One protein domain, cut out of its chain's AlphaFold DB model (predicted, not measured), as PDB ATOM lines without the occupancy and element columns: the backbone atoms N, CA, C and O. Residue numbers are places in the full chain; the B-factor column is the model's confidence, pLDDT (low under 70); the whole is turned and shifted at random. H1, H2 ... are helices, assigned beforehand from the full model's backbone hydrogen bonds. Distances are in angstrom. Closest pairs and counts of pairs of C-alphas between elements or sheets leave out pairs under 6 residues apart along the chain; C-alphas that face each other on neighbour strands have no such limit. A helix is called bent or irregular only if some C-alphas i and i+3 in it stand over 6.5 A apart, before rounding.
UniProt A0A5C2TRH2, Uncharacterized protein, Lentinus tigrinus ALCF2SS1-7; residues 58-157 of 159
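This is residues 58 to 157 of the 159 residues of an uncharacterized protein of Lentinus tigrinus ALCF2SS1-7 (UniProt A0A5C2TRH2). The model is an elongated, loosely built shape with a cluster of three helices, H3, H4 and H5, at one end and a wide loop with no named element, residues 70 to 96, at the other. H1 and the short H2 lie along the stretch between these ends, and in the cluster H4 crosses H5 at a steep tilt. The printed part has 100 residues with five named helices, H1 to H5 in chain order, and no named strand; its class is all helix. The whole is loose, with a radius of gyration of the C-alphas of 16.2 A, and spans 48 by 26 by 19 A.

H1, residues 58 to 69, begins at C-alpha 58 (178.449, 143.133, 124.927) and is 16.4 A long from first to last C-alpha. H2, residues 97 to 102, measures 10.0 A and is irregular: C-alphas 98 and 101 are 7.4 A apart. H3, residues 107 to 117, is 14.9 A long. H4, residues 126 to 139, is the longest helix by residues and measures 20.0 A, from C-alpha 126 at (189.759, 146.290, 109.235). H5, residues 145 to 155, is 15.5 A long and ends at C-alpha 155 (188.211, 131.607, 109.406).

H1 and H2 are close but not clearly touching, with the closest C-alphas, those of Val 65 and Leu 100, 6.3 A apart. H1 only just touches H3, with 3 pairs of C-alphas within 8 A, and does so with residue 60 alone; the closest C-alphas are those of Leu 60 and Thr 110, 7.2 A apart. Their lines stand at a steep tilt of 39 degrees, opposite ways. H2 and H3 are apart. H3 touches H4 at a steep tilt of 54 degrees, opposite ways, and their closest C-alphas, those of Ala 111 and Phe 129, are 5.2 A apart. H4 touches H5, with the closest C-alphas, those of Ala 132 and Ala 152, 4.8 A apart. Their steep tilt of 68 degrees, opposite ways, is only just short of about perpendicular. H3 and H5 are near each other, while H1 is apart from H4 and H5. In H1, H3, H4 and H5 every O i to N i+4 pair is within hydrogen-bond range; in H2 it is 0 of 2, beside 2 of 3 O i to N i+3 pairs.

The two C-alphas farthest apart, those of Pro 82 and Arg 123, are 49.2 A from each other. The printed part has no cut. The link from H1 to H2, 27 residues, is long; those from H2 to H3 and from H4 to H5 are tight, and that from H3 to H4 is short. The mean pLDDT of the printed part is 83.7, and residues 83, 84 and 121 are under 70.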
ATOM      1  N   LYS A  58     179.435 142.314 124.200       86.31
ATOM      2  CA  LYS A  58     178.449 143.133 124.927       86.31
ATOM      3  C   LYS A  58     178.696 144.642 124.816       86.31
ATOM      4  O   LYS A  58     177.731 145.340 124.496       86.31
ATOM      5  N   PRO A  59     179.917 145.177 125.029       86.81
ATOM      6  CA  PRO A  59     180.166 146.613 124.888       86.81
ATOM      7  C   PRO A  59     179.873 147.124 123.474       86.81
ATOM      8  O   PRO A  59     179.327 148.214 123.320       86.81
ATOM      9  N   LEU A  60     180.158 146.321 122.442       87.25
ATOM     10  CA  LEU A  60     179.859 146.673 121.055       87.25
ATOM     11  C   LEU A  60     178.345 146.748 120.804       87.25
ATOM     12  O   LEU A  60     177.858 147.716 120.221       87.25
ATOM     13  N   LYS A  61     177.581 145.767 121.299       87.75
ATOM     14  CA  LYS A  61     176.112 145.785 121.212       87.75
ATOM     15  C   LYS A  61     175.513 146.970 121.960       87.75
ATOM     16  O   LYS A  61     174.624 147.639 121.443       87.75
ATOM     17  N   GLN A  62     176.021 147.271 123.154       86.62
ATOM     18  CA  GLN A  62     175.574 148.428 123.923       86.62
ATOM     19  C   GLN A  62     175.852 149.736 123.175       86.62
ATOM     20  O   GLN A  62     174.970 150.589 123.103       86.62
ATOM     21  N   ALA A  63     177.037 149.881 122.579       86.62
ATOM     22  CA  ALA A  63     177.376 151.047 121.772       86.62
ATOM     23  C   ALA A  63     176.448 151.190 120.554       86.62
ATOM     24  O   ALA A  63     175.985 152.294 120.273       86.62
ATOM     25  N   ALA A  64     176.108 150.088 119.879       87.19
ATOM     26  CA  ALA A  64     175.159 150.094 118.767       87.19
ATOM     27  C   ALA A  64     173.751 150.528 119.201       87.19
ATOM     28  O   ALA A  64     173.144 151.383 118.557       87.19
ATOM     29  N   VAL A  65     173.261 150.015 120.334       87.44
ATOM     30  CA  VAL A  65     171.974 150.427 120.916       87.44
ATOM     31  C   VAL A  65     171.997 151.907 121.298       87.44
ATOM     32  O   VAL A  65     171.068 152.640 120.971       87.44
ATOM     33  N   MET A  66     173.067 152.385 121.940       85.94
ATOM     34  CA  MET A  66     173.203 153.798 122.301       85.94
ATOM     35  C   MET A  66     173.251 154.700 121.069       85.94
ATOM     36  O   MET A  66     172.606 155.743 121.066       85.94
ATOM     37  N   LYS A  67     173.964 154.297 120.014       85.38
ATOM     38  CA  LYS A  67     174.014 155.009 118.730       85.38
ATOM     39  C   LYS A  67     172.633 155.068 118.077       85.38
ATOM     40  O   LYS A  67     172.243 156.128 117.607       85.38
ATOM     41  N   TYR A  68     171.876 153.972 118.121       82.69
ATOM     42  CA  TYR A  68     170.504 153.911 117.613       82.69
ATOM     43  C   TYR A  68     169.541 154.812 118.402       82.69
ATOM     44  O   TYR A  68     168.726 155.509 117.810       82.69
ATOM     45  N   LEU A  69     169.667 154.854 119.731       83.00
ATOM     46  CA  LEU A  69     168.868 155.738 120.591       83.00
ATOM     47  C   LEU A  69     169.276 157.214 120.492       83.00
ATOM     48  O   LEU A  69     168.457 158.092 120.747       83.00
ATOM     49  N   SER A  70     170.535 157.486 120.152       82.50
ATOM     50  CA  SER A  70     171.069 158.846 120.013       82.50
ATOM     51  C   SER A  70     170.793 159.456 118.638       82.50
ATOM     52  O   SER A  70     171.136 160.618 118.410       82.50
ATOM     53  N   ASP A  71     170.197 158.696 117.715       80.50
ATOM     54  CA  ASP A  71     169.793 159.193 116.407       80.50
ATOM     55  C   ASP A  71     168.623 160.177 116.569       80.50
ATOM     56  O   ASP A  71     167.451 159.810 116.562       80.50
ATOM     57  N   ASN A  72     168.956 161.461 116.727       70.00
ATOM     58  CA  ASN A  72     167.999 162.545 116.965       70.00
ATOM     59  C   ASN A  72     167.060 162.808 115.770       70.00
ATOM     60  O   ASN A  72     166.208 163.692 115.823       70.00
ATOM     61  N   THR A  73     167.232 162.071 114.669       77.44
ATOM     62  CA  THR A  73     166.334 162.123 113.512       77.44
ATOM     63  C   THR A  73     165.112 161.222 113.675       77.44
ATOM     64  O   THR A  73     164.096 161.456 113.021       77.44
ATOM     65  N   ARG A  74     165.172 160.224 114.569       80.75
ATOM     66  CA  ARG A  74     164.105 159.240 114.771       80.75
ATOM     67  C   ARG A  74     163.461 159.437 116.137       80.75
ATOM     68  O   ARG A  74     164.132 159.490 117.161       80.75
ATOM     69  N   GLN A  75     162.137 159.527 116.160       84.25
ATOM     70  CA  GLN A  75     161.376 159.613 117.405       84.25
ATOM     71  C   GLN A  75     160.971 158.219 117.881       84.25
ATOM     72  O   GLN A  75     160.871 157.290 117.084       84.25
ATOM     73  N   VAL A  76     160.719 158.064 119.182       85.31
ATOM     74  CA  VAL A  76     160.131 156.830 119.722       85.31
ATOM     75  C   VAL A  76     158.728 156.649 119.149       85.31
ATOM     76  O   VAL A  76     157.951 157.603 119.087       85.31
ATOM     77  N   CYS A  77     158.397 155.429 118.728       86.25
ATOM     78  CA  CYS A  77     157.096 155.134 118.148       86.25
ATOM     79  C   CYS A  77     155.966 155.470 119.130       86.25
ATOM     80  O   CYS A  77     155.929 154.970 120.255       86.25
ATOM     81  N   GLN A  78     155.002 156.274 118.675       84.38
ATOM     82  CA  GLN A  78     153.879 156.718 119.500       84.38
ATOM     83  C   GLN A  78     153.037 155.551 120.032       84.38
ATOM     84  O   GLN A  78     152.523 155.634 121.140       84.38
ATOM     85  N   TYR A  79     152.928 154.452 119.280       83.06
ATOM     86  CA  TYR A  79     152.179 153.270 119.709       83.06
ATOM     87  C   TYR A  79     152.850 152.516 120.861       83.06
ATOM     88  O   TYR A  79     152.168 151.800 121.584       83.06
ATOM     89  N   GLU A  80     154.156 152.695 121.072       82.88
ATOM     90  CA  GLU A  80     154.857 152.105 122.215       82.88
ATOM     91  C   GLU A  80     154.735 152.954 123.488       82.88
ATOM     92  O   GLU A  80     155.075 152.481 124.569       82.88
ATOM     93  N   LEU A  81     154.213 154.182 123.410       78.00
ATOM     94  CA  LEU A  81     153.974 155.061 124.556       78.00
ATOM     95  C   LEU A  81     152.470 155.066 124.884       78.00
ATOM     96  O   LEU A  81     151.678 155.402 124.008       78.00
ATOM     97  N   PRO A  82     152.023 154.716 126.111       71.94
ATOM     98  CA  PRO A  82     152.754 154.575 127.374       71.94
ATOM     99  C   PRO A  82     153.039 153.110 127.795       71.94
ATOM    100  O   PRO A  82     152.701 152.694 128.899       71.94
ATOM    101  N   GLY A  83     153.702 152.325 126.941       67.19
ATOM    102  CA  GLY A  83     154.362 151.065 127.321       67.19
ATOM    103  C   GLY A  83     153.580 149.772 127.079       67.19
ATOM    104  O   GLY A  83     153.998 148.726 127.564       67.19
ATOM    105  N   GLY A  84     152.454 149.821 126.356       69.25
ATOM    106  CA  GLY A  84     151.588 148.648 126.146       69.25
ATOM    107  C   GLY A  84     151.165 148.360 124.705       69.25
ATOM    108  O   GLY A  84     150.537 147.331 124.466       69.25
ATOM    109  N   GLY A  85     151.468 149.240 123.747       72.19
ATOM    110  CA  GLY A  85     151.136 149.008 122.342       72.19
ATOM    111  C   GLY A  85     152.319 148.441 121.565       72.19
ATOM    112  O   GLY A  85     153.462 148.856 121.742       72.19
ATOM    113  N   GLU A  86     152.034 147.478 120.694       80.00
ATOM    114  CA  GLU A  86     152.988 146.954 119.721       80.00
ATOM    115  C   GLU A  86     152.714 147.606 118.368       80.00
ATOM    116  O   GLU A  86     151.593 147.570 117.848       80.00
ATOM    117  N   CYS A  87     153.747 148.185 117.768       84.00
ATOM    118  CA  CYS A  87     153.648 148.631 116.392       84.00
ATOM    119  C   CYS A  87     153.734 147.432 115.445       84.00
ATOM    120  O   CYS A  87     154.729 146.702 115.416       84.00
ATOM    121  N   ARG A  88     152.688 147.253 114.634       82.62
ATOM    122  CA  ARG A  88     152.589 146.169 113.645       82.62
ATOM    123  C   ARG A  88     153.346 146.458 112.352       82.62
ATOM    124  O   ARG A  88     153.529 145.553 111.538       82.62
ATOM    125  N   ASP A  89     153.808 147.691 112.172       82.19
ATOM    126  CA  ASP A  89     154.545 148.084 110.984       82.19
ATOM    127  C   ASP A  89     155.984 147.565 111.065       82.19
ATOM    128  O   ASP A  89     156.758 147.849 111.988       82.19
ATOM    129  N   LYS A  90     156.352 146.750 110.074       78.06
ATOM    130  CA  LYS A  90     157.715 146.214 109.942       78.06
ATOM    131  C   LYS A  90     158.698 147.288 109.478       78.06
ATOM    132  O   LYS A  90     159.865 147.236 109.844       78.06
ATOM    133  N   ASN A  91     158.199 148.268 108.731       82.06
ATOM    134  CA  ASN A  91     158.959 149.353 108.122       82.06
ATOM    135  C   ASN A  91     158.679 150.700 108.808       82.06
ATOM    136  O   ASN A  91     158.680 151.730 108.148       82.06
ATOM    137  N   CYS A  92     158.370 150.700 110.107       82.81
ATOM    138  CA  CYS A  92     158.193 151.949 110.839       82.81
ATOM    139  C   CYS A  92     159.550 152.650 110.990       82.81
ATOM    140  O   CYS A  92     160.506 152.051 111.484       82.81
ATOM    141  N   ASP A  93     159.621 153.918 110.586       83.75
ATOM    142  CA  ASP A  93     160.848 154.721 110.676       83.75
ATOM    143  C   ASP A  93     161.191 155.134 112.118       83.75
ATOM    144  O   ASP A  93     162.326 155.521 112.414       83.75
ATOM    145  N   ASN A  94     160.215 155.026 113.023       85.56
ATOM    146  CA  ASN A  94     160.347 155.384 114.427       85.56
ATOM    147  C   ASN A  94     161.128 154.330 115.227       85.56
ATOM    148  O   ASN A  94     161.171 153.145 114.895       85.56
ATOM    149  N   VAL A  95     161.728 154.772 116.327       83.94
ATOM    150  CA  VAL A  95     162.462 153.928 117.270       83.94
ATOM    151  C   VAL A  95     161.482 153.050 118.042       83.94
ATOM    152  O   VAL A  95     160.574 153.546 118.712       83.94
ATOM    153  N   HIS A  96     161.712 151.741 117.977       85.31
ATOM    154  CA  HIS A  96     160.993 150.728 118.744       85.31
ATOM    155  C   HIS A  96     161.873 150.208 119.874       85.31
ATOM    156  O   HIS A  96     162.844 149.489 119.630       85.31
ATOM    157  N   LEU A  97     161.526 150.537 121.115       80.88
ATOM    158  CA  LEU A  97     162.231 150.083 122.313       80.88
ATOM    159  C   LEU A  97     162.165 148.555 122.449       80.88
ATOM    160  O   LEU A  97     163.135 147.918 122.858       80.88
ATOM    161  N   SER A  98     161.044 147.965 122.024       78.94
ATOM    162  CA  SER A  98     160.833 146.513 121.968       78.94
ATOM    163  C   SER A  98     161.825 145.784 121.048       78.94
ATOM    164  O   SER A  98     162.131 144.614 121.269       78.94
ATOM    165  N   ARG A  99     162.364 146.476 120.035       78.69
ATOM    166  CA  ARG A  99     163.272 145.913 119.024       78.69
ATOM    167  C   ARG A  99     164.748 146.221 119.289       78.69
ATOM    168  O   ARG A  99     165.593 145.795 118.507       78.69
ATOM    169  N   LEU A 100     165.093 146.895 120.390       78.19
ATOM    170  CA  LEU A 100     166.487 147.253 120.702       78.19
ATOM    171  C   LEU A 100     167.403 146.036 120.858       78.19
ATOM    172  O   LEU A 100     168.576 146.111 120.512       78.19
ATOM    173  N   SER A 101     166.883 144.897 121.322       73.19
ATOM    174  CA  SER A 101     167.656 143.652 121.414       73.19
ATOM    175  C   SER A 101     168.028 143.059 120.051       73.19
ATOM    176  O   SER A 101     168.925 142.223 119.984       73.19
ATOM    177  N   ALA A 102     167.331 143.460 118.984       77.62
ATOM    178  CA  ALA A 102     167.595 143.039 117.611       77.62
ATOM    179  C   ALA A 102     168.472 144.043 116.839       77.62
ATOM    180  O   ALA A 102     168.784 143.799 115.676       77.62
ATOM    181  N   VAL A 103     168.862 145.164 117.458       82.12
ATOM    182  CA  VAL A 103     169.794 146.117 116.848       82.12
ATOM    183  C   VAL A 103     171.178 145.478 116.816       82.12
ATOM    184  O   VAL A 103     171.818 145.282 117.850       82.12
ATOM    185  N   GLU A 104     171.632 145.142 115.614       84.62
ATOM    186  CA  GLU A 104     172.978 144.631 115.383       84.62
ATOM    187  C   GLU A 104     173.947 145.794 115.093       84.62
ATOM    188  O   GLU A 104     173.576 146.754 114.408       84.62
ATOM    189  N   PRO A 105     175.189 145.744 115.612       85.50
ATOM    190  CA  PRO A 105     176.235 146.688 115.231       85.50
ATOM    191  C   PRO A 105     176.575 146.545 113.740       85.50
ATOM    192  O   PRO A 105     176.465 145.465 113.161       85.50
ATOM    193  N   SER A 106     177.030 147.639 113.125       86.50
ATOM    194  CA  SER A 106     177.528 147.611 111.746       86.50
ATOM    195  C   SER A 106     178.757 146.706 111.628       86.50
ATOM    196  O   SER A 106     179.541 146.593 112.575       86.50
ATOM    197  N   ASP A 107     178.973 146.099 110.460       87.25
ATOM    198  CA  ASP A 107     180.180 145.304 110.204       87.25
ATOM    199  C   ASP A 107     181.455 146.147 110.317       87.25
ATOM    200  O   ASP A 107     182.474 145.642 110.771       87.25
ATOM    201  N   GLU A 108     181.385 147.436 109.965       89.00
ATOM    202  CA  GLU A 108     182.489 148.390 110.135       89.00
ATOM    203  C   GLU A 108     182.815 148.595 111.621       89.00
ATOM    204  O   GLU A 108     183.944 148.372 112.054       89.00
ATOM    205  N   ASP A 109     181.794 148.933 112.423       88.69
ATOM    206  CA  ASP A 109     181.932 149.130 113.872       88.69
ATOM    207  C   ASP A 109     182.469 147.839 114.532       88.69
ATOM    208  O   ASP A 109     183.323 147.877 115.420       88.69
ATOM    209  N   THR A 110     182.010 146.679 114.050       89.81
ATOM    210  CA  THR A 110     182.451 145.358 114.510       89.81
ATOM    211  C   THR A 110     183.903 145.085 114.136       89.81
ATOM    212  O   THR A 110     184.690 144.700 114.997       89.81
ATOM    213  N   ALA A 111     184.291 145.300 112.880       89.50
ATOM    214  CA  ALA A 111     185.654 145.084 112.414       89.50
ATOM    215  C   ALA A 111     186.649 145.988 113.155       89.50
ATOM    216  O   ALA A 111     187.681 145.512 113.631       89.50
ATOM    217  N   GLN A 112     186.309 147.264 113.343       89.94
ATOM    218  CA  GLN A 112     187.132 148.208 114.095       89.94
ATOM    219  C   GLN A 112     187.274 147.802 115.571       89.94
ATOM    220  O   GLN A 112     188.369 147.875 116.146       89.94
ATOM    221  N   TYR A 113     186.185 147.326 116.182       88.81
ATOM    222  CA  TYR A 113     186.208 146.797 117.542       88.81
ATOM    223  C   TYR A 113     187.096 145.553 117.659       88.81
ATOM    224  O   TYR A 113     187.912 145.471 118.580       88.81
ATOM    225  N   LEU A 114     187.001 144.615 116.710       87.56
ATOM    226  CA  LEU A 114     187.824 143.403 116.678       87.56
ATOM    227  C   LEU A 114     189.312 143.730 116.490       87.56
ATOM    228  O   LEU A 114     190.139 143.198 117.229       87.56
ATOM    229  N   CYS A 115     189.662 144.658 115.593       86.81
ATOM    230  CA  CYS A 115     191.043 145.123 115.419       86.81
ATOM    231  C   CYS A 115     191.650 145.675 116.718       86.81
ATOM    232  O   CYS A 115     192.843 145.487 116.959       86.81
ATOM    233  N   SER A 116     190.836 146.353 117.534       85.38
ATOM    234  CA  SER A 116     191.274 147.000 118.777       85.38
ATOM    235  C   SER A 116     191.291 146.046 119.975       85.38
ATOM    236  O   SER A 116     192.119 146.195 120.868       85.38
ATOM    237  N   SER A 117     190.376 145.075 120.003       84.88
ATOM    238  CA  SER A 117     190.163 144.192 121.159       84.88
ATOM    239  C   SER A 117     190.987 142.906 121.096       84.88
ATOM    240  O   SER A 117     191.236 142.286 122.128       84.88
ATOM    241  N   LEU A 118     191.424 142.488 119.903       82.12
ATOM    242  CA  LEU A 118     192.210 141.269 119.721       82.12
ATOM    243  C   LEU A 118     193.714 141.520 119.913       82.12
ATOM    244  O   LEU A 118     194.278 142.395 119.248       82.12
ATOM    245  N   PRO A 119     194.421 140.702 120.715       70.88
ATOM    246  CA  PRO A 119     195.879 140.708 120.744       70.88
ATOM    247  C   PRO A 119     196.422 140.257 119.378       70.88
ATOM    248  O   PRO A 119     196.334 139.095 119.001       70.88
ATOM    249  N   GLY A 120     196.963 141.204 118.608       71.06
ATOM    250  CA  GLY A 120     197.377 140.975 117.218       71.06
ATOM    251  C   GLY A 120     196.304 141.297 116.175       71.06
ATOM    252  O   GLY A 120     196.587 141.181 114.986       71.06
ATOM    253  N   GLY A 121     195.130 141.782 116.592       69.06
ATOM    254  CA  GLY A 121     194.068 142.274 115.713       69.06
ATOM    255  C   GLY A 121     194.556 143.358 114.758       69.06
ATOM    256  O   GLY A 121     194.236 143.299 113.587       69.06
ATOM    257  N   GLN A 122     195.447 144.252 115.195       70.25
ATOM    258  CA  GLN A 122     196.101 145.249 114.330       70.25
ATOM    259  C   GLN A 122     196.924 144.669 113.170       70.25
ATOM    260  O   GLN A 122     197.192 145.379 112.204       70.25
ATOM    261  N   ARG A 123     197.344 143.399 113.245       74.50
ATOM    262  CA  ARG A 123     198.031 142.727 112.128       74.50
ATOM    263  C   ARG A 123     197.064 142.369 111.005       74.50
ATOM    264  O   ARG A 123     197.488 142.215 109.864       74.50
ATOM    265  N   TYR A 124     195.782 142.248 111.333       73.19
ATOM    266  CA  TYR A 124     194.698 142.018 110.400       73.19
ATOM    267  C   TYR A 124     193.983 143.357 110.187       73.19
ATOM    268  O   TYR A 124     193.387 143.925 111.097       73.19
ATOM    269  N   GLY A 125     194.087 143.917 108.983       81.62
ATOM    270  CA  GLY A 125     193.407 145.174 108.671       81.62
ATOM    271  C   GLY A 125     191.890 145.062 108.857       81.62
ATOM    272  O   GLY A 125     191.326 143.974 108.720       81.62
ATOM    273  N   VAL A 126     191.228 146.196 109.104       87.44
ATOM    274  CA  VAL A 126     189.759 146.290 109.235       87.44
ATOM    275  C   VAL A 126     189.062 145.600 108.056       87.44
ATOM    276  O   VAL A 126     188.154 144.795 108.251       87.44
ATOM    277  N   GLU A 127     189.579 145.789 106.839       87.62
ATOM    278  CA  GLU A 127     189.060 145.161 105.617       87.62
ATOM    279  C   GLU A 127     189.038 143.625 105.656       87.62
ATOM    280  O   GLU A 127     188.171 142.998 105.047       87.62
ATOM    281  N   VAL A 128     189.994 142.997 106.346       88.75
ATOM    282  CA  VAL A 128     190.083 141.534 106.440       88.75
ATOM    283  C   VAL A 128     188.972 141.000 107.338       88.75
ATOM    284  O   VAL A 128     188.304 140.030 106.975       88.75
ATOM    285  N   PHE A 129     188.720 141.667 108.467       88.19
ATOM    286  CA  PHE A 129     187.594 141.339 109.337       88.19
ATOM    287  C   PHE A 129     186.258 141.593 108.645       88.19
ATOM    288  O   PHE A 129     185.393 140.724 108.685       88.19
ATOM    289  N   MET A 130     186.106 142.719 107.942       90.56
ATOM    290  CA  MET A 130     184.889 143.000 107.176       90.56
ATOM    291  C   MET A 130     184.614 141.924 106.127       90.56
ATOM    292  O   MET A 130     183.500 141.413 106.061       90.56
ATOM    293  N   LYS A 131     185.626 141.521 105.347       90.81
ATOM    294  CA  LYS A 131     185.480 140.432 104.371       90.81
ATOM    295  C   LYS A 131     185.095 139.120 105.047       90.81
ATOM    296  O   LYS A 131     184.229 138.413 104.542       90.81
ATOM    297  N   ALA A 132     185.701 138.786 106.184       89.62
ATOM    298  CA  ALA A 132     185.362 137.566 106.914       89.62
ATOM    299  C   ALA A 132     183.913 137.586 107.441       89.62
ATOM    300  O   ALA A 132     183.207 136.584 107.312       89.62
ATOM    301  N   LEU A 133     183.455 138.727 107.969       90.06
ATOM    302  CA  LEU A 133     182.075 138.935 108.422       90.06
ATOM    303  C   LEU A 133     181.076 138.869 107.260       90.06
ATOM    304  O   LEU A 133     180.031 138.231 107.384       90.06
ATOM    305  N   ASP A 134     181.415 139.466 106.117       90.62
ATOM    306  CA  ASP A 134     180.575 139.460 104.918       90.62
ATOM    307  C   ASP A 134     180.403 138.045 104.363       90.62
ATOM    308  O   ASP A 134     179.288 137.595 104.098       90.62
ATOM    309  N   VAL A 135     181.491 137.275 104.301       90.38
ATOM    310  CA  VAL A 135     181.417 135.878 103.875       90.38
ATOM    311  C   VAL A 135     180.609 135.031 104.868       90.38
ATOM    312  O   VAL A 135     179.822 134.191 104.427       90.38
ATOM    313  N   ALA A 136     180.745 135.243 106.182       88.56
ATOM    314  CA  ALA A 136     179.923 134.548 107.180       88.56
ATOM    315  C   ALA A 136     178.428 134.888 107.019       88.56
ATOM    316  O   ALA A 136     177.575 134.001 107.060       88.56
ATOM    317  N   ARG A 137     178.104 136.160 106.741       88.06
ATOM    318  CA  ARG A 137     176.732 136.626 106.488       88.06
ATOM    319  C   ARG A 137     176.130 136.007 105.225       88.06
ATOM    320  O   ARG A 137     174.979 135.580 105.255       88.06
ATOM    321  N   LEU A 138     176.902 135.929 104.140       89.06
ATOM    322  CA  LEU A 138     176.469 135.308 102.883       89.06
ATOM    323  C   LEU A 138     176.325 133.786 103.002       89.06
ATOM    324  O   LEU A 138     175.440 133.207 102.379       89.06
ATOM    325  N   SER A 139     177.180 133.144 103.803       87.56
ATOM    326  CA  SER A 139     177.140 131.692 104.011       87.56
ATOM    327  C   SER A 139     175.934 131.280 104.860       87.56
ATOM    328  O   SER A 139     175.292 130.273 104.568       87.56
ATOM    329  N   HIS A 140     175.601 132.066 105.890       85.75
ATOM    330  CA  HIS A 140     174.548 131.736 106.848       85.75
ATOM    331  C   HIS A 140     173.678 132.962 107.189       85.75
ATOM    332  O   HIS A 140     173.855 133.583 108.240       85.75
ATOM    333  N   PRO A 141     172.684 133.309 106.348       82.81
ATOM    334  CA  PRO A 141     171.883 134.524 106.529       82.81
ATOM    335  C   PRO A 141     170.983 134.497 107.773       82.81
ATOM    336  O   PRO A 141     170.592 135.545 108.276       82.81
ATOM    337  N   THR A 142     170.644 133.311 108.283       85.81
ATOM    338  CA  THR A 142     169.815 133.132 109.487       85.81
ATOM    339  C   THR A 142     170.634 133.027 110.774       85.81
ATOM    340  O   THR A 142     170.064 132.864 111.853       85.81
ATOM    341  N   MET A 143     171.965 133.087 110.683       85.56
ATOM    342  CA  MET A 143     172.843 132.909 111.831       85.56
ATOM    343  C   MET A 143     172.870 134.182 112.696       85.56
ATOM    344  O   MET A 143     173.054 135.284 112.166       85.56
ATOM    345  N   PRO A 144     172.724 134.064 114.031       87.25
ATOM    346  CA  PRO A 144     172.761 135.222 114.916       87.25
ATOM    347  C   PRO A 144     174.129 135.909 114.863       87.25
ATOM    348  O   PRO A 144     175.151 135.257 114.638       87.25
ATOM    349  N   PHE A 145     174.146 137.223 115.105       87.25
ATOM    350  CA  PHE A 145     175.350 138.059 115.058       87.25
ATOM    351  C   PHE A 145     176.572 137.439 115.749       87.25
ATOM    352  O   PHE A 145     177.624 137.310 115.130       87.25
ATOM    353  N   ASP A 146     176.427 136.989 116.999       87.25
ATOM    354  CA  ASP A 146     177.558 136.456 117.770       87.25
ATOM    355  C   ASP A 146     178.185 135.238 117.088       87.25
ATOM    356  O   ASP A 146     179.403 135.138 116.989       87.25
ATOM    357  N   ALA A 147     177.363 134.329 116.561       87.50
ATOM    358  CA  ALA A 147     177.855 133.147 115.863       87.50
ATOM    359  C   ALA A 147     178.559 133.517 114.546       87.50
ATOM    360  O   ALA A 147     179.598 132.933 114.242       87.50
ATOM    361  N   ARG A 148     178.071 134.537 113.821       88.44
ATOM    362  CA  ARG A 148     178.736 135.049 112.608       88.44
ATOM    363  C   ARG A 148     180.107 135.644 112.911       88.44
ATOM    364  O   ARG A 148     181.064 135.359 112.196       88.44
ATOM    365  N   VAL A 149     180.224 136.425 113.988       88.88
ATOM    366  CA  VAL A 149     181.516 136.967 114.435       88.88
ATOM    367  C   VAL A 149     182.474 135.831 114.790       88.88
ATOM    368  O   VAL A 149     183.629 135.842 114.376       88.88
ATOM    369  N   GLN A 150     181.994 134.807 115.495       88.62
ATOM    370  CA  GLN A 150     182.818 133.658 115.862       88.62
ATOM    371  C   GLN A 150     183.262 132.825 114.651       88.62
ATOM    372  O   GLN A 150     184.417 132.397 114.595       88.62
ATOM    373  N   GLU A 151     182.394 132.631 113.657       88.38
ATOM    374  CA  GLU A 151     182.764 131.991 112.390       88.38
ATOM    375  C   GLU A 151     183.840 132.808 111.658       88.38
ATOM    376  O   GLU A 151     184.845 132.249 111.210       88.38
ATOM    377  N   ALA A 152     183.675 134.132 111.584       88.31
ATOM    378  CA  ALA A 152     184.644 135.026 110.956       88.31
ATOM    379  C   ALA A 152     186.024 134.949 111.635       88.31
ATOM    380  O   ALA A 152     187.042 134.854 110.952       88.31
ATOM    381  N   LEU A 153     186.070 134.912 112.969       87.31
ATOM    382  CA  LEU A 153     187.319 134.753 113.723       87.31
ATOM    383  C   LEU A 153     187.968 133.384 113.503       87.31
ATOM    384  O   LEU A 153     189.184 133.305 113.323       87.31
ATOM    385  N   SER A 154     187.157 132.324 113.449       87.44
ATOM    386  CA  SER A 154     187.628 130.961 113.175       87.44
ATOM    387  C   SER A 154     188.254 130.865 111.778       87.44
ATOM    388  O   SER A 154     189.311 130.266 111.599       87.44
ATOM    389  N   ARG A 155     187.661 131.531 110.775       84.56
ATOM    390  CA  ARG A 155     188.211 131.607 109.406       84.56
ATOM    391  C   ARG A 155     189.550 132.337 109.334       84.56
ATOM    392  O   ARG A 155     190.359 132.028 108.463       84.56
ATOM    393  N   LEU A 156     189.784 133.293 110.228       83.88
ATOM    394  CA  LEU A 156     191.048 134.026 110.325       83.88
ATOM    395  C   LEU A 156     192.106 133.289 111.163       83.88
ATOM    396  O   LEU A 156     193.232 133.773 111.271       83.88
ATOM    397  N   GLY A 157     191.769 132.123 111.731       81.31
ATOM    398  CA  GLY A 157     192.660 131.347 112.595       81.31
ATOM    399  C   GLY A 157     192.918 132.011 113.948       81.31
ATOM    400  O   GLY A 157     193.937 131.747 114.578       81.31
TER     401      GLY A 157